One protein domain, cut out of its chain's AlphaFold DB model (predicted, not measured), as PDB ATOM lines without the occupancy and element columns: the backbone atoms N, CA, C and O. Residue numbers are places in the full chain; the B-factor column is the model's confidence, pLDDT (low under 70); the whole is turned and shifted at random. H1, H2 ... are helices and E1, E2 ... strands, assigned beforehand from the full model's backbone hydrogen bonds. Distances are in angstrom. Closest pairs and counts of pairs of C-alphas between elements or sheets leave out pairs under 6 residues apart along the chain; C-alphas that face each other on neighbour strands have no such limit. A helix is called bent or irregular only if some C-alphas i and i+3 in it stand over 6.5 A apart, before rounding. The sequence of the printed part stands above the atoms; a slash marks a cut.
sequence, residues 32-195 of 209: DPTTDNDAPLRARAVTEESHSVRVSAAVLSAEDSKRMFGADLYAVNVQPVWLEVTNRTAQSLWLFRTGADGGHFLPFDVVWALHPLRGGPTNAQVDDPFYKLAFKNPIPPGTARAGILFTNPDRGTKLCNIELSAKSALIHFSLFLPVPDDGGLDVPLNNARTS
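This is residues 32 to 195 of the 209 residues of an uncharacterized protein of Paraburkholderia hospita (UniProt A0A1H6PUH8). Two sheets lie face to face as a sandwich, their strands crossing at 34 degrees, with helices H2 to H5 gathered at one end. H1 packs on the outer face of the larger sheet, and residues 179 to 190 loop out to H6 beside E7. The printed part has 164 residues with six named helices and seven named strands, in the order H1 E1 E2 H2 H3 E3 E4 H4 H5 E5 E6 E7 H6. Both sheets are antiparallel, ordered E1 E2 E3 E5 and E4 E6 E7, and the class is mixed. The whole is compact, radius of gyration of the C-alphas 15.9 A, spans 47 by 36 by 29 A.

Start at the twisted sheet of E1, residues 46 to 50, E2, 53 to 59, E3, 79 to 87, and E5, 144 to 151. Within hydrogen-bond range you find N 48 and O 55, 2.9 A, in the hairpin E1 and E2; N 84 and O 56, 2.8 A, between E2 and E3; N 83 and O 147, 2.9 A, between E3 and E5. The second sheet holds E4, residues 94 to 96, E6, 157 to 166, and E7, 169 to 178; look for N 94 and O 165, 2.8 A, between E4 and E6, and N 162 and O 173, 2.8 A, in the hairpin E6 and E7. Between the sheets, the closest C-alphas of E2 and E7 are those of Ala 58 and Leu 177, 6.1 A apart. H1, residues 39 to 43, is on the first sheet over E2, height 8.7 A. H5, residues 124 to 133, is on the same face, over none of the strands. It forms a helical hairpin with H4, residues 107 to 118, of which 107 to 111 alone touch it, at a steep tilt of 38 degrees; the closest C-alphas, of Pro 107 and Phe 130, are 5.4 A apart. H2, residues 62 to 69, touches H5, closest C-alphas Phe 69 and Pro 129, 6.0 A. H3, residues 73 to 76, touches H2, closest C-alphas Ser 65 and Leu 73, 6.1 A. H6, residues 191 to 195, only grazes the second sheet. Every O i to N i+4 pair is within hydrogen-bond range in H1 and H2, but 6 of 8 in H4, 4 of 6 in H5 and 0 of 1 in H6, where 0 of 2 O i to N i+3 pairs are; H3 is too short for an i+4 pair.

Find C-alpha 79 at (109.617, 116.577, 130.418); E3 runs 25.4 A from there. E7 spans 29.0 A, E6 28.8 A, E5 21.7 A and E2 20.2 A. H4, 16.4 A, is irregular, with C-alphas 113 and 116 7.0 A apart; H5, 14.4 A, only just, with C-alphas 126 and 129 6.7 A apart. H6 ends at C-alpha 195, (112.822, 112.262, 106.536).

The C-alphas farthest apart, of Gly 120 and Arg 193, are 49.8 A apart. The printed part has no cut, and E7 to H6 is the long link. The pLDDT is under 70 at residues 32 to 36, 98 to 103, 118 to 126 and 183 to 195.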
ATOM      1  N   ASP A  32     110.963 136.665 140.810       39.94
ATOM      2  CA  ASP A  32     109.885 136.835 139.846       39.94
ATOM      3  C   ASP A  32     110.338 136.170 138.530       39.94
ATOM      4  O   ASP A  32     111.332 136.614 137.946       39.94
ATOM      5  N   PRO A  33     109.706 135.072 138.070       47.00
ATOM      6  CA  PRO A  33     110.081 134.410 136.828       47.00
ATOM      7  C   PRO A  33     109.503 135.219 135.662       47.00
ATOM      8  O   PRO A  33     108.622 134.776 134.932       47.00
ATOM      9  N   THR A  34     109.953 136.459 135.520       44.97
ATOM     10  CA  THR A  34     109.552 137.363 134.447       44.97
ATOM     11  C   THR A  34     110.784 137.994 133.819       44.97
ATOM     12  O   THR A  34     111.007 139.200 133.815       44.97
ATOM     13  N   THR A  35     111.602 137.140 133.213       45.97
ATOM     14  CA  THR A  35     112.137 137.424 131.881       45.97
ATOM     15  C   THR A  35     112.456 136.112 131.182       45.97
ATOM     16  O   THR A  35     113.085 135.221 131.752       45.97
ATOM     17  N   ASP A  36     111.987 136.024 129.943       58.22
ATOM     18  CA  ASP A  36     112.129 134.950 128.968       58.22
ATOM     19  C   ASP A  36     113.597 134.671 128.612       58.22
ATOM     20  O   ASP A  36     114.014 134.840 127.469       58.22
ATOM     21  N   ASN A  37     114.437 134.278 129.572       74.69
ATOM     22  CA  ASN A  37     115.796 133.865 129.250       74.69
ATOM     23  C   ASN A  37     115.769 132.437 128.688       74.69
ATOM     24  O   ASN A  37     116.169 131.471 129.345       74.69
ATOM     25  N   ASP A  38     115.227 132.312 127.481       87.25
ATOM     26  CA  ASP A  38     115.277 131.115 126.652       87.25
ATOM     27  C   ASP A  38     116.609 131.007 125.889       87.25
ATOM     28  O   ASP A  38     116.829 130.024 125.189       87.25
ATOM     29  N   ALA A  39     117.541 131.952 126.068       91.12
ATOM     30  CA  ALA A  39     118.844 131.939 125.406       91.12
ATOM     31  C   ALA A  39     119.630 130.625 125.613       91.12
ATOM     32  O   ALA A  39     120.155 130.110 124.624       91.12
ATOM     33  N   PRO A  40     119.670 130.012 126.820       91.94
ATOM     34  CA  PRO A  40     120.308 128.706 127.000       91.94
ATOM     35  C   PRO A  40     119.619 127.586 126.208       91.94
ATOM     36  O   PRO A  40     120.281 126.661 125.745       91.94
ATOM     37  N   LEU A  41     118.298 127.676 126.027       94.12
ATOM     38  CA  LEU A  41     117.508 126.714 125.255       94.12
ATOM     39  C   LEU A  41     117.763 126.901 123.757       94.12
ATOM     40  O   LEU A  41     118.053 125.931 123.063       94.12
ATOM     41  N   ARG A  42     117.757 128.152 123.278       94.12
ATOM     42  CA  ARG A  42     118.089 128.524 121.894       94.12
ATOM     43  C   ARG A  42     119.488 128.074 121.493       94.12
ATOM     44  O   ARG A  42     119.666 127.579 120.386       94.12
ATOM     45  N   ALA A  43     120.468 128.222 122.386       93.62
ATOM     46  CA  ALA A  43     121.861 127.867 122.118       93.62
ATOM     47  C   ALA A  43     122.060 126.376 121.793       93.62
ATOM     48  O   ALA A  43     122.993 126.032 121.072       93.62
ATOM     49  N   ARG A  44     121.180 125.504 122.298       93.50
ATOM     50  CA  ARG A  44     121.212 124.049 122.072       93.50
ATOM     51  C   ARG A  44     120.002 123.525 121.297       93.50
ATOM     52  O   ARG A  44     119.752 122.321 121.294       93.50
ATOM     53  N   ALA A  45     119.232 124.416 120.675       95.12
ATOM     54  CA  ALA A  45     118.029 124.039 119.959       95.12
ATOM     55  C   ALA A  45     118.355 123.347 118.635       95.12
ATOM     56  O   ALA A  45     119.182 123.808 117.847       95.12
ATOM     57  N   VAL A  46     117.625 122.275 118.356       95.62
ATOM     58  CA  VAL A  46     117.612 121.636 117.043       95.62
ATOM     59  C   VAL A  46     116.643 122.414 116.166       95.62
ATOM     60  O   VAL A  46     115.528 122.708 116.593       95.62
ATOM     61  N   THR A  47     117.079 122.788 114.964       96.00
ATOM     62  CA  THR A  47     116.302 123.629 114.048       96.00
ATOM     63  C   THR A  47     116.066 122.914 112.733       96.00
ATOM     64  O   THR A  47     117.004 122.395 112.140       96.00
ATOM     65  N   GLU A  48     114.826 122.963 112.262       94.81
ATOM     66  CA  GLU A  48     114.411 122.480 110.949       94.81
ATOM     67  C   GLU A  48     113.649 123.575 110.204       94.81
ATOM     68  O   GLU A  48     113.015 124.448 110.805       94.81
ATOM     69  N   GLU A  49     113.702 123.541 108.877       95.31
ATOM     70  CA  GLU A  49     113.021 124.513 108.030       95.31
ATOM     71  C   GLU A  49     112.378 123.834 106.823       95.31
ATOM     72  O   GLU A  49     113.015 123.080 106.098       95.31
ATOM     73  N   SER A  50     111.094 124.108 106.604       92.12
ATOM     74  CA  SER A  50     110.325 123.547 105.498       92.12
ATOM     75  C   SER A  50     109.112 124.421 105.200       92.12
ATOM     76  O   SER A  50     108.551 125.032 106.107       92.12
ATOM     77  N   HIS A  51     108.685 124.499 103.936       92.94
ATOM     78  CA  HIS A  51     107.461 125.209 103.526       92.94
ATOM     79  C   HIS A  51     107.359 126.662 104.045       92.94
ATOM     80  O   HIS A  51     106.288 127.119 104.443       92.94
ATOM     81  N   SER A  52     108.477 127.402 104.055       95.00
ATOM     82  CA  SER A  52     108.570 128.767 104.610       95.00
ATOM     83  C   SER A  52     108.231 128.862 106.105       95.00
ATOM     84  O   SER A  52     107.822 129.913 106.607       95.00
ATOM     85  N   VAL A  53     108.432 127.773 106.838       95.69
ATOM     86  CA  VAL A  53     108.298 127.697 108.288       95.69
ATOM     87  C   VAL A  53     109.598 127.161 108.862       95.69
ATOM     88  O   VAL A  53     110.124 126.158 108.390       95.69
ATOM     89  N   ARG A  54     110.118 127.832 109.888       97.50
ATOM     90  CA  ARG A  54     111.252 127.342 110.676       97.50
ATOM     91  C   ARG A  54     110.762 126.952 112.057       97.50
ATOM     92  O   ARG A  54     110.069 127.748 112.690       97.50
ATOM     93  N   VAL A  55     111.146 125.772 112.520       96.19
ATOM     94  CA  VAL A  55     110.896 125.304 113.882       96.19
ATOM     95  C   VAL A  55     112.227 125.096 114.593       96.19
ATOM     96  O   VAL A  55     113.161 124.554 114.009       96.19
ATOM     97  N   SER A  56     112.317 125.531 115.843       96.94
ATOM     98  CA  SER A  56     113.459 125.284 116.721       96.94
ATOM     99  C   SER A  56     112.945 124.713 118.028       96.94
ATOM    100  O   SER A  56     112.004 125.264 118.596       96.94
ATOM    101  N   ALA A  57     113.538 123.627 118.517       96.25
ATOM    102  CA  ALA A  57     113.111 123.028 119.774       96.25
ATOM    103  C   ALA A  57     114.274 122.519 120.631       96.25
ATOM    104  O   ALA A  57     115.330 122.150 120.119       96.25
ATOM    105  N   ALA A  58     114.062 122.499 121.947       96.06
ATOM    106  CA  ALA A  58     115.010 121.990 122.933       96.06
ATOM    107  C   ALA A  58     114.273 121.387 124.139       96.06
ATOM    108  O   ALA A  58     113.328 121.983 124.655       96.06
ATOM    109  N   VAL A  59     114.726 120.228 124.623       95.19
ATOM    110  CA  VAL A  59     114.234 119.629 125.877       95.19
ATOM    111  C   VAL A  59     114.805 120.407 127.059       95.19
ATOM    112  O   VAL A  59     116.020 120.576 127.132       95.19
ATOM    113  N   LEU A  60     113.968 120.860 127.993       94.44
ATOM    114  CA  LEU A  60     114.414 121.560 129.204       94.44
ATOM    115  C   LEU A  60     115.177 120.606 130.127       94.44
ATOM    116  O   LEU A  60     114.732 119.488 130.359       94.44
ATOM    117  N   SER A  61     116.292 121.060 130.695       93.19
ATOM    118  CA  SER A  61     116.987 120.350 131.773       93.19
ATOM    119  C   SER A  61     116.207 120.421 133.094       93.19
ATOM    120  O   SER A  61     115.216 121.161 133.219       93.19
ATOM    121  N   ALA A  62     116.637 119.667 134.110       90.88
ATOM    122  CA  ALA A  62     116.068 119.812 135.454       90.88
ATOM    123  C   ALA A  62     116.363 121.214 136.027       90.88
ATOM    124  O   ALA A  62     115.546 121.797 136.748       90.88
ATOM    125  N   GLU A  63     117.512 121.790 135.668       90.56
ATOM    126  CA  GLU A  63     117.890 123.160 136.021       90.56
ATOM    127  C   GLU A  63     117.023 124.203 135.300       90.56
ATOM    128  O   GLU A  63     116.511 125.118 135.948       90.56
ATOM    129  N   ASP A  64     116.771 124.036 133.998       93.44
ATOM    130  CA  ASP A  64     115.866 124.905 133.235       93.44
ATOM    131  C   ASP A  64     114.458 124.889 133.827       93.44
ATOM    132  O   ASP A  64     113.835 125.936 133.994       93.44
ATOM    133  N   SER A  65     113.977 123.701 134.199       90.94
ATOM    134  CA  SER A  65     112.680 123.507 134.845       90.94
ATOM    135  C   SER A  65     112.583 124.298 136.153       90.94
ATOM    136  O   SER A  65     111.651 125.087 136.340       90.94
ATOM    137  N   LYS A  66     113.588 124.176 137.030       89.81
ATOM    138  CA  LYS A  66     113.648 124.926 138.296       89.81
ATOM    139  C   LYS A  66     113.725 126.428 138.056       89.81
ATOM    140  O   LYS A  66     113.036 127.183 138.733       89.81
ATOM    141  N   ARG A  67     114.518 126.858 137.076       89.44
ATOM    142  CA  ARG A  67     114.691 128.267 136.719       89.44
ATOM    143  C   ARG A  67     113.413 128.894 136.156       89.44
ATOM    144  O   ARG A  67     113.105 130.028 136.499       89.44
ATOM    145  N   MET A  68     112.681 128.179 135.302       89.12
ATOM    146  CA  MET A  68     111.504 128.712 134.600       89.12
ATOM    147  C   MET A  68     110.193 128.537 135.377       89.12
ATOM    148  O   MET A  68     109.300 129.370 135.258       89.12
ATOM    149  N   PHE A  69     110.070 127.478 136.180       87.44
ATOM    150  CA  PHE A  69     108.820 127.101 136.859       87.44
ATOM    151  C   PHE A  69     108.944 127.002 138.386       87.44
ATOM    152  O   PHE A  69     107.989 126.620 139.076       87.44
ATOM    153  N   GLY A  70     110.130 127.274 138.939       86.44
ATOM    154  CA  GLY A  70     110.409 127.115 140.367       86.44
ATOM    155  C   GLY A  70     110.291 125.667 140.858       86.44
ATOM    156  O   GLY A  70     110.111 125.447 142.057       86.44
ATOM    157  N   ALA A  71     110.274 124.680 139.955       86.44
ATOM    158  CA  ALA A  71     110.119 123.259 140.267       86.44
ATOM    159  C   ALA A  71     110.883 122.375 139.293       86.44
ATOM    160  O   ALA A  71     111.053 122.699 138.123       86.44
ATOM    161  N   ASP A  72     111.263 121.206 139.790       89.00
ATOM    162  CA  ASP A  72     111.713 120.106 138.957       89.00
ATOM    163  C   ASP A  72     110.500 119.363 138.383       89.00
ATOM    164  O   ASP A  72     109.815 118.635 139.102       89.00
ATOM    165  N   LEU A  73     110.196 119.573 137.101       90.44
ATOM    166  CA  LEU A  73     109.057 118.917 136.457       90.44
ATOM    167  C   LEU A  73     109.277 117.410 136.243       90.44
ATOM    168  O   LEU A  73     108.308 116.650 136.191       90.44
ATOM    169  N   TYR A  74     110.530 116.951 136.213       89.38
ATOM    170  CA  TYR A  74     110.838 115.529 136.084       89.38
ATOM    171  C   TYR A  74     110.367 114.728 137.304       89.38
ATOM    172  O   TYR A  74     110.007 113.560 137.170       89.38
ATOM    173  N   ALA A  75     110.275 115.364 138.479       87.56
ATOM    174  CA  ALA A  75     109.766 114.744 139.704       87.56
ATOM    175  C   ALA A  75     108.288 114.319 139.610       87.56
ATOM    176  O   ALA A  75     107.846 113.467 140.378       87.56
ATOM    177  N   VAL A  76     107.534 114.888 138.664       86.44
ATOM    178  CA  VAL A  76     106.137 114.526 138.372       86.44
ATOM    179  C   VAL A  76     105.986 113.872 136.998       86.44
ATOM    180  O   VAL A  76     104.902 113.875 136.424       86.44
ATOM    181  N   ASN A  77     107.071 113.286 136.475       89.38
ATOM    182  CA  ASN A  77     107.097 112.590 135.189       89.38
ATOM    183  C   ASN A  77     106.680 113.488 134.005       89.38
ATOM    184  O   ASN A  77     106.013 113.032 133.078       89.38
ATOM    185  N   VAL A  78     107.081 114.764 134.041       90.94
ATOM    186  CA  VAL A  78     106.876 115.728 132.954       90.94
ATOM    187  C   VAL A  78     108.230 116.219 132.447       90.94
ATOM    188  O   VAL A  78     109.027 116.773 133.196       90.94
ATOM    189  N   GLN A  79     108.466 116.054 131.148       92.19
ATOM    190  CA  GLN A  79     109.617 116.577 130.418       92.19
ATOM    191  C   GLN A  79     109.156 117.754 129.548       92.19
ATOM    192  O   GLN A  79     108.430 117.552 128.568       92.19
ATOM    193  N   PRO A  80     109.517 119.000 129.883       94.25
ATOM    194  CA  PRO A  80     109.121 120.145 129.082       94.25
ATOM    195  C   PRO A  80     110.005 120.287 127.837       94.25
ATOM    196  O   PRO A  80     111.212 120.052 127.875       94.25
ATOM    197  N   VAL A  81     109.409 120.746 126.744       94.56
ATOM    198  CA  VAL A  81     110.085 121.084 125.491       94.56
ATOM    199  C   VAL A  81     109.811 122.544 125.179       94.56
ATOM    200  O   VAL A  81     108.659 122.962 125.100       94.56
ATOM    201  N   TRP A  82     110.861 123.332 124.987       96.25
ATOM    202  CA  TRP A  82     110.746 124.657 124.395       96.25
ATOM    203  C   TRP A  82     110.629 124.518 122.886       96.25
ATOM    204  O   TRP A  82     111.402 123.784 122.276       96.25
ATOM    205  N   LEU A  83     109.660 125.219 122.307       95.69
ATOM    206  CA  LEU A  83     109.400 125.271 120.878       95.69
ATOM    207  C   LEU A  83     109.299 126.731 120.449       95.69
ATOM    208  O   LEU A  83     108.491 127.479 120.996       95.69
ATOM    209  N   GLU A  84     110.037 127.097 119.411       96.44
ATOM    210  CA  GLU A  84     109.820 128.300 118.624       96.44
ATOM    211  C   GLU A  84     109.405 127.946 117.196       96.44
ATOM    212  O   GLU A  84     110.019 127.109 116.539       96.44
ATOM    213  N   VAL A  85     108.376 128.627 116.697       96.50
ATOM    214  CA  VAL A  85     107.904 128.529 115.315       96.50
ATOM    215  C   VAL A  85     107.974 129.909 114.680       96.50
ATOM    216  O   VAL A  85     107.276 130.829 115.108       96.50
ATOM    217  N   THR A  86     108.780 130.047 113.631       97.50
ATOM    218  CA  THR A  86     108.815 131.229 112.765       97.50
ATOM    219  C   THR A  86     107.987 130.967 111.517       97.50
ATOM    220  O   THR A  86     108.377 130.180 110.651       97.50
ATOM    221  N   ASN A  87     106.853 131.651 111.405       96.56
ATOM    222  CA  ASN A  87     105.936 131.547 110.281       96.56
ATOM    223  C   ASN A  87     106.244 132.632 109.239       96.56
ATOM    224  O   ASN A  87     105.879 133.790 109.431       96.56
ATOM    225  N   ARG A  88     106.875 132.272 108.114       96.56
ATOM    226  CA  ARG A  88     107.082 133.181 106.966       96.56
ATOM    227  C   ARG A  88     106.046 132.983 105.856       96.56
ATOM    228  O   ARG A  88     106.230 133.475 104.746       96.56
ATOM    229  N   THR A  89     104.962 132.260 106.130       94.00
ATOM    230  CA  THR A  89     103.853 132.087 105.187       94.00
ATOM    231  C   THR A  89     102.882 133.270 105.255       94.00
ATOM    232  O   THR A  89     102.945 134.100 106.162       94.00
ATOM    233  N   ALA A  90     101.943 133.327 104.307       95.00
ATOM    234  CA  ALA A  90     100.848 134.296 104.310       95.00
ATOM    235  C   ALA A  90      99.628 133.853 105.150       95.00
ATOM    236  O   ALA A  90      98.647 134.590 105.238       95.00
ATOM    237  N   GLN A  91      99.652 132.651 105.741       94.88
ATOM    238  CA  GLN A  91      98.535 132.089 106.507       94.88
ATOM    239  C   GLN A  91      98.897 131.960 107.989       94.88
ATOM    240  O   GLN A  91     100.047 131.717 108.342       94.88
ATOM    241  N   SER A  92      97.912 132.113 108.876       95.94
ATOM    242  CA  SER A  92      98.096 131.735 110.278       95.94
ATOM    243  C   SER A  92      98.298 130.227 110.381       95.94
ATOM    244  O   SER A  92      97.613 129.467 109.691       95.94
ATOM    245  N   LEU A  93      99.201 129.813 111.265       95.75
ATOM    246  CA  LEU A  93      99.437 128.410 111.579       95.75
ATOM    247  C   LEU A  93      98.880 128.072 112.960       95.75
ATOM    248  O   LEU A  93      98.908 128.900 113.874       95.75
ATOM    249  N   TRP A  94      98.405 126.845 113.121       95.38
ATOM    250  CA  TRP A  94      98.005 126.271 114.399       95.38
ATOM    251  C   TRP A  94      98.833 125.029 114.675       95.38
ATOM    252  O   TRP A  94      98.842 124.098 113.877       95.38
ATOM    253  N   LEU A  95      99.490 125.006 115.830       92.38
ATOM    254  CA  LEU A  95     100.105 123.800 116.355       92.38
ATOM    255  C   LEU A  95      99.016 122.836 116.825       92.38
ATOM    256  O   LEU A  95      98.254 123.168 117.740       92.38
ATOM    257  N   PHE A  96      98.969 121.644 116.241       86.06
ATOM    258  CA  PHE A  96      98.205 120.541 116.797       86.06
ATOM    259  C   PHE A  96      98.987 119.930 117.954       86.06
ATOM    260  O   PHE A  96     100.117 119.481 117.807       86.06
ATOM    261  N   ARG A  97      98.367 119.924 119.136       71.31
ATOM    262  CA  ARG A  97      98.942 119.322 120.351       71.31
ATOM    263  C   ARG A  97      98.681 117.813 120.440       71.31
ATOM    264  O   ARG A  97      98.936 117.203 121.468       71.31
ATOM    265  N   THR A  98      98.131 117.230 119.380       55.00
ATOM    266  CA  THR A  98      97.755 115.819 119.271       55.00
ATOM    267  C   THR A  98      98.618 115.152 118.203       55.00
ATOM    268  O   THR A  98      98.092 114.659 117.213       55.00
ATOM    269  N   GLY A  99      99.942 115.184 118.364       45.16
ATOM    270  CA  GLY A  99     100.807 114.268 117.618       45.16
ATOM    271  C   GLY A  99     100.537 112.832 118.080       45.16
ATOM    272  O   GLY A  99     100.150 112.620 119.230       45.16
ATOM    273  N   ALA A 100     100.690 111.857 117.186       31.56
ATOM    274  CA  ALA A 100     100.260 110.457 117.326       31.56
ATOM    275  C   ALA A 100     100.814 109.656 118.537       31.56
ATOM    276  O   ALA A 100     100.515 108.471 118.673       31.56
ATOM    277  N   ASP A 101     101.585 110.276 119.428       46.19
ATOM    278  CA  ASP A 101     102.144 109.703 120.655       46.19
ATOM    279  C   ASP A 101     101.403 110.124 121.942       46.19
ATOM    280  O   ASP A 101     101.767 109.681 123.032       46.19
ATOM    281  N   GLY A 102     100.351 110.953 121.853       54.38
ATOM    282  CA  GLY A 102      99.502 111.320 122.999       54.38
ATOM    283  C   GLY A 102     100.243 112.044 124.131       54.38
ATOM    284  O   GLY A 102      99.715 112.184 125.234       54.38
ATOM    285  N   GLY A 103     101.470 112.499 123.879       61.84
ATOM    286  CA  GLY A 103     102.418 112.867 124.919       61.84
ATOM    287  C   GLY A 103     102.366 114.320 125.359       61.84
ATOM    288  O   GLY A 103     103.407 114.801 125.775       61.84
ATOM    289  N   HIS A 104     101.238 115.033 125.245       76.50
ATOM    290  CA  HIS A 104     101.145 116.459 125.591       76.50
ATOM    291  C   HIS A 104     100.208 116.703 126.780       76.50
ATOM    292  O   HIS A 104      99.021 116.391 126.717       76.50
ATOM    293  N   PHE A 105     100.721 117.337 127.833       77.19
ATOM    294  CA  PHE A 105      99.948 117.737 129.008       77.19
ATOM    295  C   PHE A 105      99.452 119.178 128.897       77.19
ATOM    296  O   PHE A 105     100.127 120.059 128.347       77.19
ATOM    297  N   LEU A 106      98.273 119.451 129.462       84.31
ATOM    298  CA  LEU A 106      97.812 120.822 129.643       84.31
ATOM    299  C   LEU A 106      98.555 121.461 130.827       84.31
ATOM    300  O   LEU A 106      98.854 120.771 131.799       84.31
ATOM    301  N   PRO A 107      98.803 122.786 130.803       82.88
ATOM    302  CA  PRO A 107      99.477 123.475 131.904       82.88
ATOM    303  C   PRO A 107      98.847 123.189 133.276       82.88
ATOM    304  O   PRO A 107      99.567 122.965 134.243       82.88
ATOM    305  N   PHE A 108      97.512 123.133 133.341       81.75
ATOM    306  CA  PHE A 108      96.774 122.844 134.572       81.75
ATOM    307  C   PHE A 108      97.101 121.465 135.157       81.75
ATOM    308  O   PHE A 108      97.351 121.362 136.352       81.75
ATOM    309  N   ASP A 109      97.146 120.423 134.322       82.81
ATOM    310  CA  ASP A 109      97.398 119.049 134.774       82.81
ATOM    311  C   ASP A 109      98.791 118.928 135.406       82.81
ATOM    312  O   ASP A 109      98.978 118.273 136.432       82.81
ATOM    313  N   VAL A 110      99.764 119.627 134.818       82.62
ATOM    314  CA  VAL A 110     101.151 119.654 135.287       82.62
ATOM    315  C   VAL A 110     101.272 120.376 136.628       82.62
ATOM    316  O   VAL A 110     101.906 119.871 137.555       82.62
ATOM    317  N   VAL A 111     100.660 121.557 136.748       84.00
ATOM    318  CA  VAL A 111     100.643 122.316 138.008       84.00
ATOM    319  C   VAL A 111      99.958 121.507 139.102       84.00
ATOM    320  O   VAL A 111     100.472 121.413 140.219       84.00
ATOM    321  N   TRP A 112      98.839 120.864 138.766       81.75
ATOM    322  CA  TRP A 112      98.072 120.078 139.716       81.75
ATOM    323  C   TRP A 112      98.869 118.898 140.278       81.75
ATOM    324  O   TRP A 112      98.852 118.663 141.487       81.75
ATOM    325  N   ALA A 113      99.647 118.213 139.434       83.44
ATOM    326  CA  ALA A 113     100.546 117.143 139.861       83.44
ATOM    327  C   ALA A 113     101.633 117.616 140.851       83.44
ATOM    328  O   ALA A 113     102.109 116.826 141.666       83.44
ATOM    329  N   LEU A 114     102.006 118.902 140.825       81.50
ATOM    330  CA  LEU A 114     103.014 119.491 141.717       81.50
ATOM    331  C   LEU A 114     102.450 119.975 143.063       81.50
ATOM    332  O   LEU A 114     103.230 120.151 144.004       81.50
ATOM    333  N   HIS A 115     101.135 120.189 143.205       78.88
ATOM    334  CA  HIS A 115     100.549 120.700 144.456       78.88
ATOM    335  C   HIS A 115     100.865 119.851 145.702       78.88
ATOM    336  O   HIS A 115     101.227 120.446 146.722       78.88
ATOM    337  N   PRO A 116     100.810 118.501 145.669       74.19
ATOM    338  CA  PRO A 116     101.143 117.682 146.837       74.19
ATOM    339  C   PRO A 116     102.581 117.887 147.332       74.19
ATOM    340  O   PRO A 116     102.826 117.870 148.535       74.19
ATOM    341  N   LEU A 117     103.526 118.141 146.416       70.94
ATOM    342  CA  LEU A 117     104.934 118.401 146.738       70.94
ATOM    343  C   LEU A 117     105.166 119.816 147.293       70.94
ATOM    344  O   LEU A 117     106.214 120.084 147.877       70.94
ATOM    345  N   ARG A 118     104.200 120.724 147.112       68.00
ATOM    346  CA  ARG A 118     104.291 122.148 147.475       68.00
ATOM    347  C   ARG A 118     103.442 122.545 148.690       68.00
ATOM    348  O   ARG A 118     103.395 123.722 149.033       68.00
ATOM    349  N   GLY A 119     102.832 121.580 149.383       58.69
ATOM    350  CA  GLY A 119     102.347 121.758 150.758       58.69
ATOM    351  C   GLY A 119     101.066 122.587 150.953       58.69
ATOM    352  O   GLY A 119     100.827 123.038 152.071       58.69
ATOM    353  N   GLY A 120     100.226 122.788 149.933       57.28
ATOM    354  CA  GLY A 120      98.939 123.482 150.108       57.28
ATOM    355  C   GLY A 120      98.211 123.826 148.802       57.28
ATOM    356  O   GLY A 120      98.802 123.695 147.728       57.28
ATOM    357  N   PRO A 121      96.926 124.234 148.869       51.44
ATOM    358  CA  PRO A 121      96.103 124.459 147.684       51.44
ATOM    359  C   PRO A 121      96.509 125.735 146.930       51.44
ATOM    360  O   PRO A 121      96.847 126.742 147.551       51.44
ATOM    361  N   THR A 122      96.460 125.643 145.595       56.91
ATOM    362  CA  THR A 122      96.269 126.726 144.607       56.91
ATOM    363  C   THR A 122      96.751 128.110 145.041       56.91
ATOM    364  O   THR A 122      95.982 128.973 145.465       56.91
ATOM    365  N   ASN A 123      98.050 128.348 144.869       60.88
ATOM    366  CA  ASN A 123      98.584 129.699 144.833       60.88
ATOM    367  C   ASN A 123      98.634 130.127 143.363       60.88
ATOM    368  O   ASN A 123      99.425 129.575 142.608       60.88
ATOM    369  N   ALA A 124      97.836 131.117 142.955       62.28
ATOM    370  CA  ALA A 124      97.852 131.631 141.579       62.28
ATOM    371  C   ALA A 124      99.266 132.044 141.114       62.28
ATOM    372  O   ALA A 124      99.584 131.953 139.936       62.28
ATOM    373  N   GLN A 125     100.151 132.418 142.048       63.94
ATOM    374  CA  GLN A 125     101.558 132.713 141.759       63.94
ATOM    375  C   GLN A 125     102.361 131.481 141.297       63.94
ATOM    376  O   GLN A 125     103.368 131.635 140.611       63.94
ATOM    377  N   VAL A 126     101.938 130.269 141.671       67.25
ATOM    378  CA  VAL A 126     102.539 128.989 141.255       67.25
ATOM    379  C   VAL A 126     102.017 128.558 139.886       67.25
ATOM    380  O   VAL A 126     102.772 127.994 139.095       67.25
ATOM    381  N   ASP A 127     100.753 128.851 139.598       76.00
ATOM    382  CA  ASP A 127     100.073 128.449 138.367       76.00
ATOM    383  C   ASP A 127     100.458 129.368 137.192       76.00
ATOM    384  O   ASP A 127     100.648 128.919 136.057       76.00
ATOM    385  N   ASP A 128     100.627 130.664 137.470       80.75
ATOM    386  CA  ASP A 128     100.885 131.730 136.498       80.75
ATOM    387  C   ASP A 128     102.019 131.426 135.498       80.75
ATOM    388  O   ASP A 128     101.796 131.595 134.292       80.75
ATOM    389  N   PRO A 129     103.217 130.967 135.918       84.31
ATOM    390  CA  PRO A 129     104.309 130.667 134.992       84.31
ATOM    391  C   PRO A 129     103.936 129.602 133.956       84.31
ATOM    392  O   PRO A 129     104.285 129.735 132.785       84.31
ATOM    393  N   PHE A 130     103.167 128.581 134.343       88.88
ATOM    394  CA  PHE A 130     102.785 127.486 133.448       88.88
ATOM    395  C   PHE A 130     101.872 127.972 132.327       88.88
ATOM    396  O   PHE A 130     102.088 127.637 131.164       88.88
ATOM    397  N   TYR A 131     100.897 128.827 132.638       87.62
ATOM    398  CA  TYR A 131     100.025 129.427 131.625       87.62
ATOM    399  C   TYR A 131     100.712 130.524 130.806       87.62
ATOM    400  O   TYR A 131     100.416 130.698 129.617       87.62
ATOM    401  N   LYS A 132     101.612 131.297 131.425       89.12
ATOM    402  CA  LYS A 132     102.349 132.367 130.744       89.12
ATOM    403  C   LYS A 132     103.315 131.795 129.711       89.12
ATOM    404  O   LYS A 132     103.274 132.261 128.572       89.12
ATOM    405  N   LEU A 133     104.083 130.773 130.092       90.88
ATOM    406  CA  LEU A 133     105.147 130.176 129.282       90.88
ATOM    407  C   LEU A 133     104.658 129.096 128.311       90.88
ATOM    408  O   LEU A 133     105.364 128.799 127.350       90.88
ATOM    409  N   ALA A 134     103.479 128.501 128.518       91.19
ATOM    410  CA  ALA A 134     102.938 127.510 127.588       91.19
ATOM    411  C   ALA A 134     102.801 128.068 126.164       91.19
ATOM    412  O   ALA A 134     102.371 129.206 125.972       91.19
ATOM    413  N   PHE A 135     103.101 127.245 125.155       92.31
ATOM    414  CA  PHE A 135     103.006 127.636 123.747       92.31
ATOM    415  C   PHE A 135     101.579 128.053 123.362       92.31
ATOM    416  O   PHE A 135     100.626 127.311 123.606       92.31
ATOM    417  N   LYS A 136     101.405 129.210 122.712       91.06
ATOM    418  CA  LYS A 136     100.077 129.772 122.393       91.06
ATOM    419  C   LYS A 136      99.809 129.783 120.892       91.06
ATOM    420  O   LYS A 136     100.584 130.336 120.117       91.06
ATOM    421  N   ASN A 137      98.660 129.228 120.514       92.75
ATOM    422  CA  ASN A 137      98.097 129.357 119.171       92.75
ATOM    423  C   ASN A 137      97.261 130.642 119.038       92.75
ATOM    424  O   ASN A 137      96.732 131.126 120.042       92.75
ATOM    425  N   PRO A 138      97.053 131.148 117.807       95.69
ATOM    426  CA  PRO A 138      97.731 130.764 116.556       95.69
ATOM    427  C   PRO A 138      99.118 131.406 116.428       95.69
ATOM    428  O   PRO A 138      99.399 132.361 117.146       95.69
ATOM    429  N   ILE A 139      99.936 130.969 115.465       96.12
ATOM    430  CA  ILE A 139     101.140 131.675 114.991       96.12
ATOM    431  C   ILE A 139     100.773 132.548 113.768       96.12
ATOM    432  O   ILE A 139     100.570 132.001 112.679       96.12
ATOM    433  N   PRO A 140     100.654 133.885 113.905       95.69
ATOM    434  CA  PRO A 140     100.284 134.765 112.793       95.69
ATOM    435  C   PRO A 140     101.296 134.769 111.628       95.69
ATOM    436  O   PRO A 140     102.475 134.472 111.849       95.69
ATOM    437  N   PRO A 141     100.871 135.163 110.411       96.31
ATOM    438  CA  PRO A 141     101.761 135.370 109.269       96.31
ATOM    439  C   PRO A 141     102.905 136.337 109.591       96.31
ATOM    440  O   PRO A 141     102.677 137.381 110.200       96.31
ATOM    441  N   GLY A 142     104.124 136.011 109.164       94.12
ATOM    442  CA  GLY A 142     105.303 136.866 109.325       94.12
ATOM    443  C   GLY A 142     105.815 137.010 110.762       94.12
ATOM    444  O   GLY A 142     106.633 137.889 111.022       94.12
ATOM    445  N   THR A 143     105.345 136.186 111.702       94.31
ATOM    446  CA  THR A 143     105.727 136.273 113.121       94.31
ATOM    447  C   THR A 143     106.464 135.029 113.601       94.31
ATOM    448  O   THR A 143     106.364 133.955 113.005       94.31
ATOM    449  N   ALA A 144     107.183 135.177 114.712       94.44
ATOM    450  CA  ALA A 144     107.693 134.061 115.492       94.44
ATOM    451  C   ALA A 144     106.911 133.941 116.804       94.44
ATOM    452  O   ALA A 144     106.533 134.948 117.410       94.44
ATOM    453  N   ARG A 145     106.664 132.709 117.246       94.25
ATOM    454  CA  ARG A 145     106.125 132.418 118.576       94.25
ATOM    455  C   ARG A 145     106.940 131.334 119.242       94.25
ATOM    456  O   ARG A 145     107.158 130.291 118.634       94.25
ATOM    457  N   ALA A 146     107.302 131.574 120.494       94.56
ATOM    458  CA  ALA A 146     107.953 130.604 121.353       94.56
ATOM    459  C   ALA A 146     107.067 130.244 122.550       94.56
ATOM    460  O   ALA A 146     106.190 131.017 122.949       94.56
ATOM    461  N   GLY A 147     107.296 129.066 123.117       93.38
ATOM    462  CA  GLY A 147     106.686 128.642 124.367       93.38
ATOM    463  C   GLY A 147     106.973 127.185 124.690       93.38
ATOM    464  O   GLY A 147     107.658 126.482 123.948       93.38
ATOM    465  N   ILE A 148     106.443 126.741 125.822       93.50
ATOM    466  CA  ILE A 148     106.695 125.419 126.381       93.50
ATOM    467  C   ILE A 148     105.558 124.459 126.033       93.50
ATOM    468  O   ILE A 148     104.373 124.786 126.160       93.50
ATOM    469  N   LEU A 149     105.940 123.264 125.604       92.75
ATOM    470  CA  LEU A 149     105.110 122.076 125.520       92.75
ATOM    471  C   LEU A 149     105.462 121.178 126.702       92.75
ATOM    472  O   LEU A 149     106.635 120.928 126.970       92.75
ATOM    473  N   PHE A 150     104.463 120.694 127.423       91.94
ATOM    474  CA  PHE A 150     104.677 119.756 128.520       91.94
ATOM    475  C   PHE A 150     104.484 118.350 127.990       91.94
ATOM    476  O   PHE A 150     103.419 118.071 127.444       91.94
ATOM    477  N   THR A 151     105.494 117.488 128.124       91.12
ATOM    478  CA  THR A 151     105.454 116.167 127.494       91.12
ATOM    479  C   THR A 151     105.850 115.018 128.406       91.12
ATOM    480  O   THR A 151     106.380 115.238 129.493       91.12
ATOM    481  N   ASN A 152     105.586 113.786 127.969       89.75
ATOM    482  CA  ASN A 152     106.129 112.589 128.613       89.75
ATOM    483  C   ASN A 152     107.664 112.554 128.497       89.75
ATOM    484  O   ASN A 152     108.199 113.017 127.487       89.75
ATOM    485  N   PRO A 153     108.383 112.006 129.490       88.50
ATOM    486  CA  PRO A 153     109.834 111.912 129.450       88.50
ATOM    487  C   PRO A 153     110.321 110.812 128.509       88.50
ATOM    488  O   PRO A 153     109.864 109.674 128.583       88.50
ATOM    489  N   ASP A 154     111.323 111.155 127.705       88.25
ATOM    490  CA  ASP A 154     112.170 110.216 126.968       88.25
ATOM    491  C   ASP A 154     113.594 110.221 127.536       88.25
ATOM    492  O   ASP A 154     113.974 111.146 128.261       88.25
ATOM    493  N   ARG A 155     114.382 109.193 127.189       85.06
ATOM    494  CA  ARG A 155     115.801 109.069 127.556       85.06
ATOM    495  C   ARG A 155     116.711 109.153 126.331       85.06
ATOM    496  O   ARG A 155     116.405 108.586 125.285       85.06
ATOM    497  N   GLY A 156     117.852 109.804 126.491       87.44
ATOM    498  CA  GLY A 156     118.912 110.075 125.532       87.44
ATOM    499  C   GLY A 156     118.493 111.039 124.432       87.44
ATOM    500  O   GLY A 156     119.055 112.120 124.271       87.44
ATOM    501  N   THR A 157     117.487 110.660 123.655       88.50
ATOM    502  CA  THR A 157     116.961 111.479 122.567       88.50
ATOM    503  C   THR A 157     115.448 111.412 122.560       88.50
ATOM    504  O   THR A 157     114.859 110.337 122.471       88.50
ATOM    505  N   LYS A 158     114.819 112.581 122.607       89.31
ATOM    506  CA  LYS A 158     113.384 112.745 122.431       89.31
ATOM    507  C   LYS A 158     113.063 112.935 120.954       89.31
ATOM    508  O   LYS A 158     113.579 113.859 120.327       89.31
ATOM    509  N   LEU A 159     112.164 112.116 120.414       89.56
ATOM    510  CA  LEU A 159     111.543 112.388 119.119       89.56
ATOM    511  C   LEU A 159     110.407 113.395 119.327       89.56
ATOM    512  O   LEU A 159     109.390 113.078 119.932       89.56
ATOM    513  N   CYS A 160     110.585 114.619 118.840       89.06
ATOM    514  CA  CYS A 160     109.583 115.672 118.908       89.06
ATOM    515  C   CYS A 160     108.925 115.843 117.537       89.06
ATOM    516  O   CYS A 160     109.524 116.409 116.619       89.06
ATOM    517  N   ASN A 161     107.696 115.340 117.407       89.88
ATOM    518  CA  ASN A 161     106.874 115.544 116.220       89.88
ATOM    519  C   ASN A 161     106.060 116.832 116.364       89.88
ATOM    520  O   ASN A 161     105.366 117.038 117.361       89.88
ATOM    521  N   ILE A 162     106.153 117.704 115.364       90.94
ATOM    522  CA  ILE A 162     105.489 119.006 115.336       90.94
ATOM    523  C   ILE A 162     104.570 119.034 114.122       90.94
ATOM    524  O   ILE A 162     105.033 118.979 112.984       90.94
ATOM    525  N   GLU A 163     103.273 119.174 114.372       91.88
ATOM    526  CA  GLU A 163     102.251 119.291 113.335       91.88
ATOM    527  C   GLU A 163     101.655 120.697 113.334       91.88
ATOM    528  O   GLU A 163     101.024 121.135 114.299       91.88
ATOM    529  N   LEU A 164     101.847 121.414 112.230       92.94
ATOM    530  CA  LEU A 164     101.301 122.747 112.014       92.94
ATOM    531  C   LEU A 164     100.249 122.691 110.914       92.94
ATOM    532  O   LEU A 164     100.525 122.231 109.809       92.94
ATOM    533  N   SER A 165      99.059 123.213 111.180       92.56
ATOM    534  CA  SER A 165      98.026 123.377 110.160       92.56
ATOM    535  C   SER A 165      97.840 124.822 109.745       92.56
ATOM    536  O   SER A 165      97.800 125.737 110.567       92.56
ATOM    537  N   ALA A 166      97.679 125.006 108.443       88.69
ATOM    538  CA  ALA A 166      97.071 126.177 107.833       88.69
ATOM    539  C   ALA A 166      95.693 125.777 107.276       88.69
ATOM    540  O   ALA A 166      95.327 124.602 107.278       88.69
ATOM    541  N   LYS A 167      94.924 126.728 106.728       82.44
ATOM    542  CA  LYS A 167      93.590 126.427 106.169       82.44
ATOM    543  C   LYS A 167      93.615 125.373 105.054       82.44
ATOM    544  O   LYS A 167      92.604 124.724 104.821       82.44
ATOM    545  N   SER A 168      94.736 125.244 104.349       79.00
ATOM    546  CA  SER A 168      94.868 124.414 103.147       79.00
ATOM    547  C   SER A 168      96.076 123.473 103.168       79.00
ATOM    548  O   SER A 168      96.428 122.936 102.123       79.00
ATOM    549  N   ALA A 169      96.767 123.332 104.302       82.19
ATOM    550  CA  ALA A 169      98.003 122.557 104.376       82.19
ATOM    551  C   ALA A 169      98.264 122.035 105.790       82.19
ATOM    552  O   ALA A 169      97.951 122.710 106.772       82.19
ATOM    553  N   LEU A 170      98.898 120.865 105.867       89.62
ATOM    554  CA  LEU A 170      99.513 120.327 107.073       89.62
ATOM    555  C   LEU A 170     101.024 120.270 106.834       89.62
ATOM    556  O   LEU A 170     101.469 119.754 105.811       89.62
ATOM    557  N   ILE A 171     101.801 120.823 107.757       91.12
ATOM    558  CA  ILE A 171     103.262 120.837 107.721       91.12
ATOM    559  C   ILE A 171     103.737 120.045 108.933       91.12
ATOM    560  O   ILE A 171     103.370 120.366 110.064       91.12
ATOM    561  N   HIS A 172     104.540 119.015 108.690       91.50
ATOM    562  CA  HIS A 172     105.046 118.123 109.724       91.50
ATOM    563  C   HIS A 172     106.569 118.227 109.831       91.50
ATOM    564  O   HIS A 172     107.267 118.254 108.817       91.50
ATOM    565  N   PHE A 173     107.070 118.234 111.063       91.38
ATOM    566  CA  PHE A 173     108.491 118.151 111.380       91.38
ATOM    567  C   PHE A 173     108.736 117.035 112.395       91.38
ATOM    568  O   PHE A 173     107.943 116.859 113.316       91.38
ATOM    569  N   SER A 174     109.873 116.352 112.269       91.31
ATOM    570  CA  SER A 174     110.389 115.419 113.274       91.31
ATOM    571  C   SER A 174     111.776 115.869 113.697       91.31
ATOM    572  O   SER A 174     112.702 115.853 112.888       91.31
ATOM    573  N   LEU A 175     111.919 116.280 114.954       91.12
ATOM    574  CA  LEU A 175     113.195 116.698 115.524       91.12
ATOM    575  C   LEU A 175     113.677 115.648 116.522       91.12
ATOM    576  O   LEU A 175     112.923 115.232 117.400       91.12
ATOM    577  N   PHE A 176     114.946 115.261 116.427       91.75
ATOM    578  CA  PHE A 176     115.611 114.410 117.411       91.75
ATOM    579  C   PHE A 176     116.338 115.297 118.424       91.75
ATOM    580  O   PHE A 176     117.411 115.830 118.149       91.75
ATOM    581  N   LEU A 177     115.719 115.512 119.583       91.19
ATOM    582  CA  LEU A 177     116.198 116.435 120.608       91.19
ATOM    583  C   LEU A 177     117.055 115.693 121.641       91.19
ATOM    584  O   LEU A 177     116.535 114.784 122.292       91.19
ATOM    585  N   PRO A 178     118.321 116.082 121.859       92.19
ATOM    586  CA  PRO A 178     119.108 115.556 122.968       92.19
ATOM    587  C   PRO A 178     118.426 115.861 124.305       92.19
ATOM    588  O   PRO A 178     118.015 117.003 124.550       92.19
ATOM    589  N   VAL A 179     118.303 114.851 125.164       90.94
ATOM    590  CA  VAL A 179     117.791 115.023 126.525       90.94
ATOM    591  C   VAL A 179     118.972 115.403 127.425       90.94
ATOM    592  O   VAL A 179     119.902 114.615 127.576       90.94
ATOM    593  N   PRO A 180     119.000 116.621 127.991       88.25
ATOM    594  CA  PRO A 180     120.035 116.990 128.951       88.25
ATOM    595  C   PRO A 180     119.922 116.154 130.239       88.25
ATOM    596  O   PRO A 180     118.843 115.698 130.604       88.25
ATOM    597  N   ASP A 181     121.040 116.019 130.951       75.19
ATOM    598  CA  ASP A 181     121.149 115.438 132.302       75.19
ATOM    599  C   ASP A 181     120.932 113.915 132.445       75.19
ATOM    600  O   ASP A 181     120.974 113.411 133.568       75.19
ATOM    601  N   ASP A 182     120.750 113.153 131.359       70.25
ATOM    602  CA  ASP A 182     120.496 111.700 131.439       70.25
ATOM    603  C   ASP A 182     121.637 110.790 130.947       70.25
ATOM    604  O   ASP A 182     121.516 109.562 130.979       70.25
ATOM    605  N   GLY A 183     122.764 111.383 130.540       58.59
ATOM    606  CA  GLY A 183     123.953 110.654 130.092       58.59
ATOM    607  C   GLY A 183     123.790 109.935 128.746       58.59
ATOM    608  O   GLY A 183     124.572 109.027 128.454       58.59
ATOM    609  N   GLY A 184     122.780 110.297 127.946       53.97
ATOM    610  CA  GLY A 184     122.563 109.772 126.603       53.97
ATOM    611  C   GLY A 184     123.757 109.970 125.670       53.97
ATOM    612  O   GLY A 184     124.467 110.967 125.743       53.97
ATOM    613  N   LEU A 185     123.983 108.993 124.788       43.97
ATOM    614  CA  LEU A 185     125.054 109.013 123.793       43.97
ATOM    615  C   LEU A 185     124.970 110.300 122.954       43.97
ATOM    616  O   LEU A 185     123.951 110.524 122.301       43.97
ATOM    617  N   ASP A 186     126.049 111.088 122.928       47.56
ATOM    618  CA  ASP A 186     126.250 112.275 122.079       47.56
ATOM    619  C   ASP A 186     126.327 111.905 120.582       47.56
ATOM    620  O   ASP A 186     127.295 112.216 119.886       47.56
ATOM    621  N   VAL A 187     125.341 111.179 120.060       47.53
ATOM    622  CA  VAL A 187     125.230 110.860 118.640       47.53
ATOM    623  C   VAL A 187     124.135 111.753 118.072       47.53
ATOM    624  O   VAL A 187     122.954 111.468 118.279       47.53
ATOM    625  N   PRO A 188     124.484 112.825 117.338       45.28
ATOM    626  CA  PRO A 188     123.505 113.588 116.589       45.28
ATOM    627  C   PRO A 188     122.860 112.652 115.565       45.28
ATOM    628  O   PRO A 188     123.468 112.300 114.550       45.28
ATOM    629  N   LEU A 189     121.630 112.209 115.829       52.00
ATOM    630  CA  LEU A 189     120.809 111.587 114.801       52.00
ATOM    631  C   LEU A 189     120.487 112.691 113.795       52.00
ATOM    632  O   LEU A 189     119.738 113.616 114.088       52.00
ATOM    633  N   ASN A 190     121.143 112.654 112.636       47.75
ATOM    634  CA  ASN A 190     120.961 113.675 111.617       47.75
ATOM    635  C   ASN A 190     119.519 113.630 111.081       47.75
ATOM    636  O   ASN A 190     119.149 112.712 110.342       47.75
ATOM    637  N   ASN A 191     118.735 114.648 111.427       51.44
ATOM    638  CA  ASN A 191     117.366 114.853 110.958       51.44
ATOM    639  C   ASN A 191     117.261 114.926 109.421       51.44
ATOM    640  O   ASN A 191     116.256 114.510 108.850       51.44
ATOM    641  N   ALA A 192     118.301 115.423 108.736       45.84
ATOM    642  CA  ALA A 192     118.227 115.778 107.319       45.84
ATOM    643  C   ALA A 192     118.243 114.577 106.359       45.84
ATOM    644  O   ALA A 192     117.799 114.700 105.226       45.84
ATOM    645  N   ARG A 193     118.762 113.410 106.773       42.00
ATOM    646  CA  ARG A 193     118.892 112.245 105.873       42.00
ATOM    647  C   ARG A 193     117.713 111.272 105.966       42.00
ATOM    648  O   ARG A 193     117.462 110.523 105.036       42.00
ATOM    649  N   THR A 194     116.973 111.280 107.072       53.34
ATOM    650  CA  THR A 194     115.996 110.220 107.377       53.34
ATOM    651  C   THR A 194     114.547 110.570 107.045       53.34
ATOM    652  O   THR A 194     113.749 109.650 106.868       53.34
ATOM    653  N   SER A 195     114.179 111.849 106.928       44.12
ATOM    654  CA  SER A 195     112.822 112.262 106.536       44.12
ATOM    655  C   SER A 195     112.570 112.081 105.034       44.12
ATOM    656  O   SER A 195     111.511 111.585 104.651       44.12
TER     657      SER A 195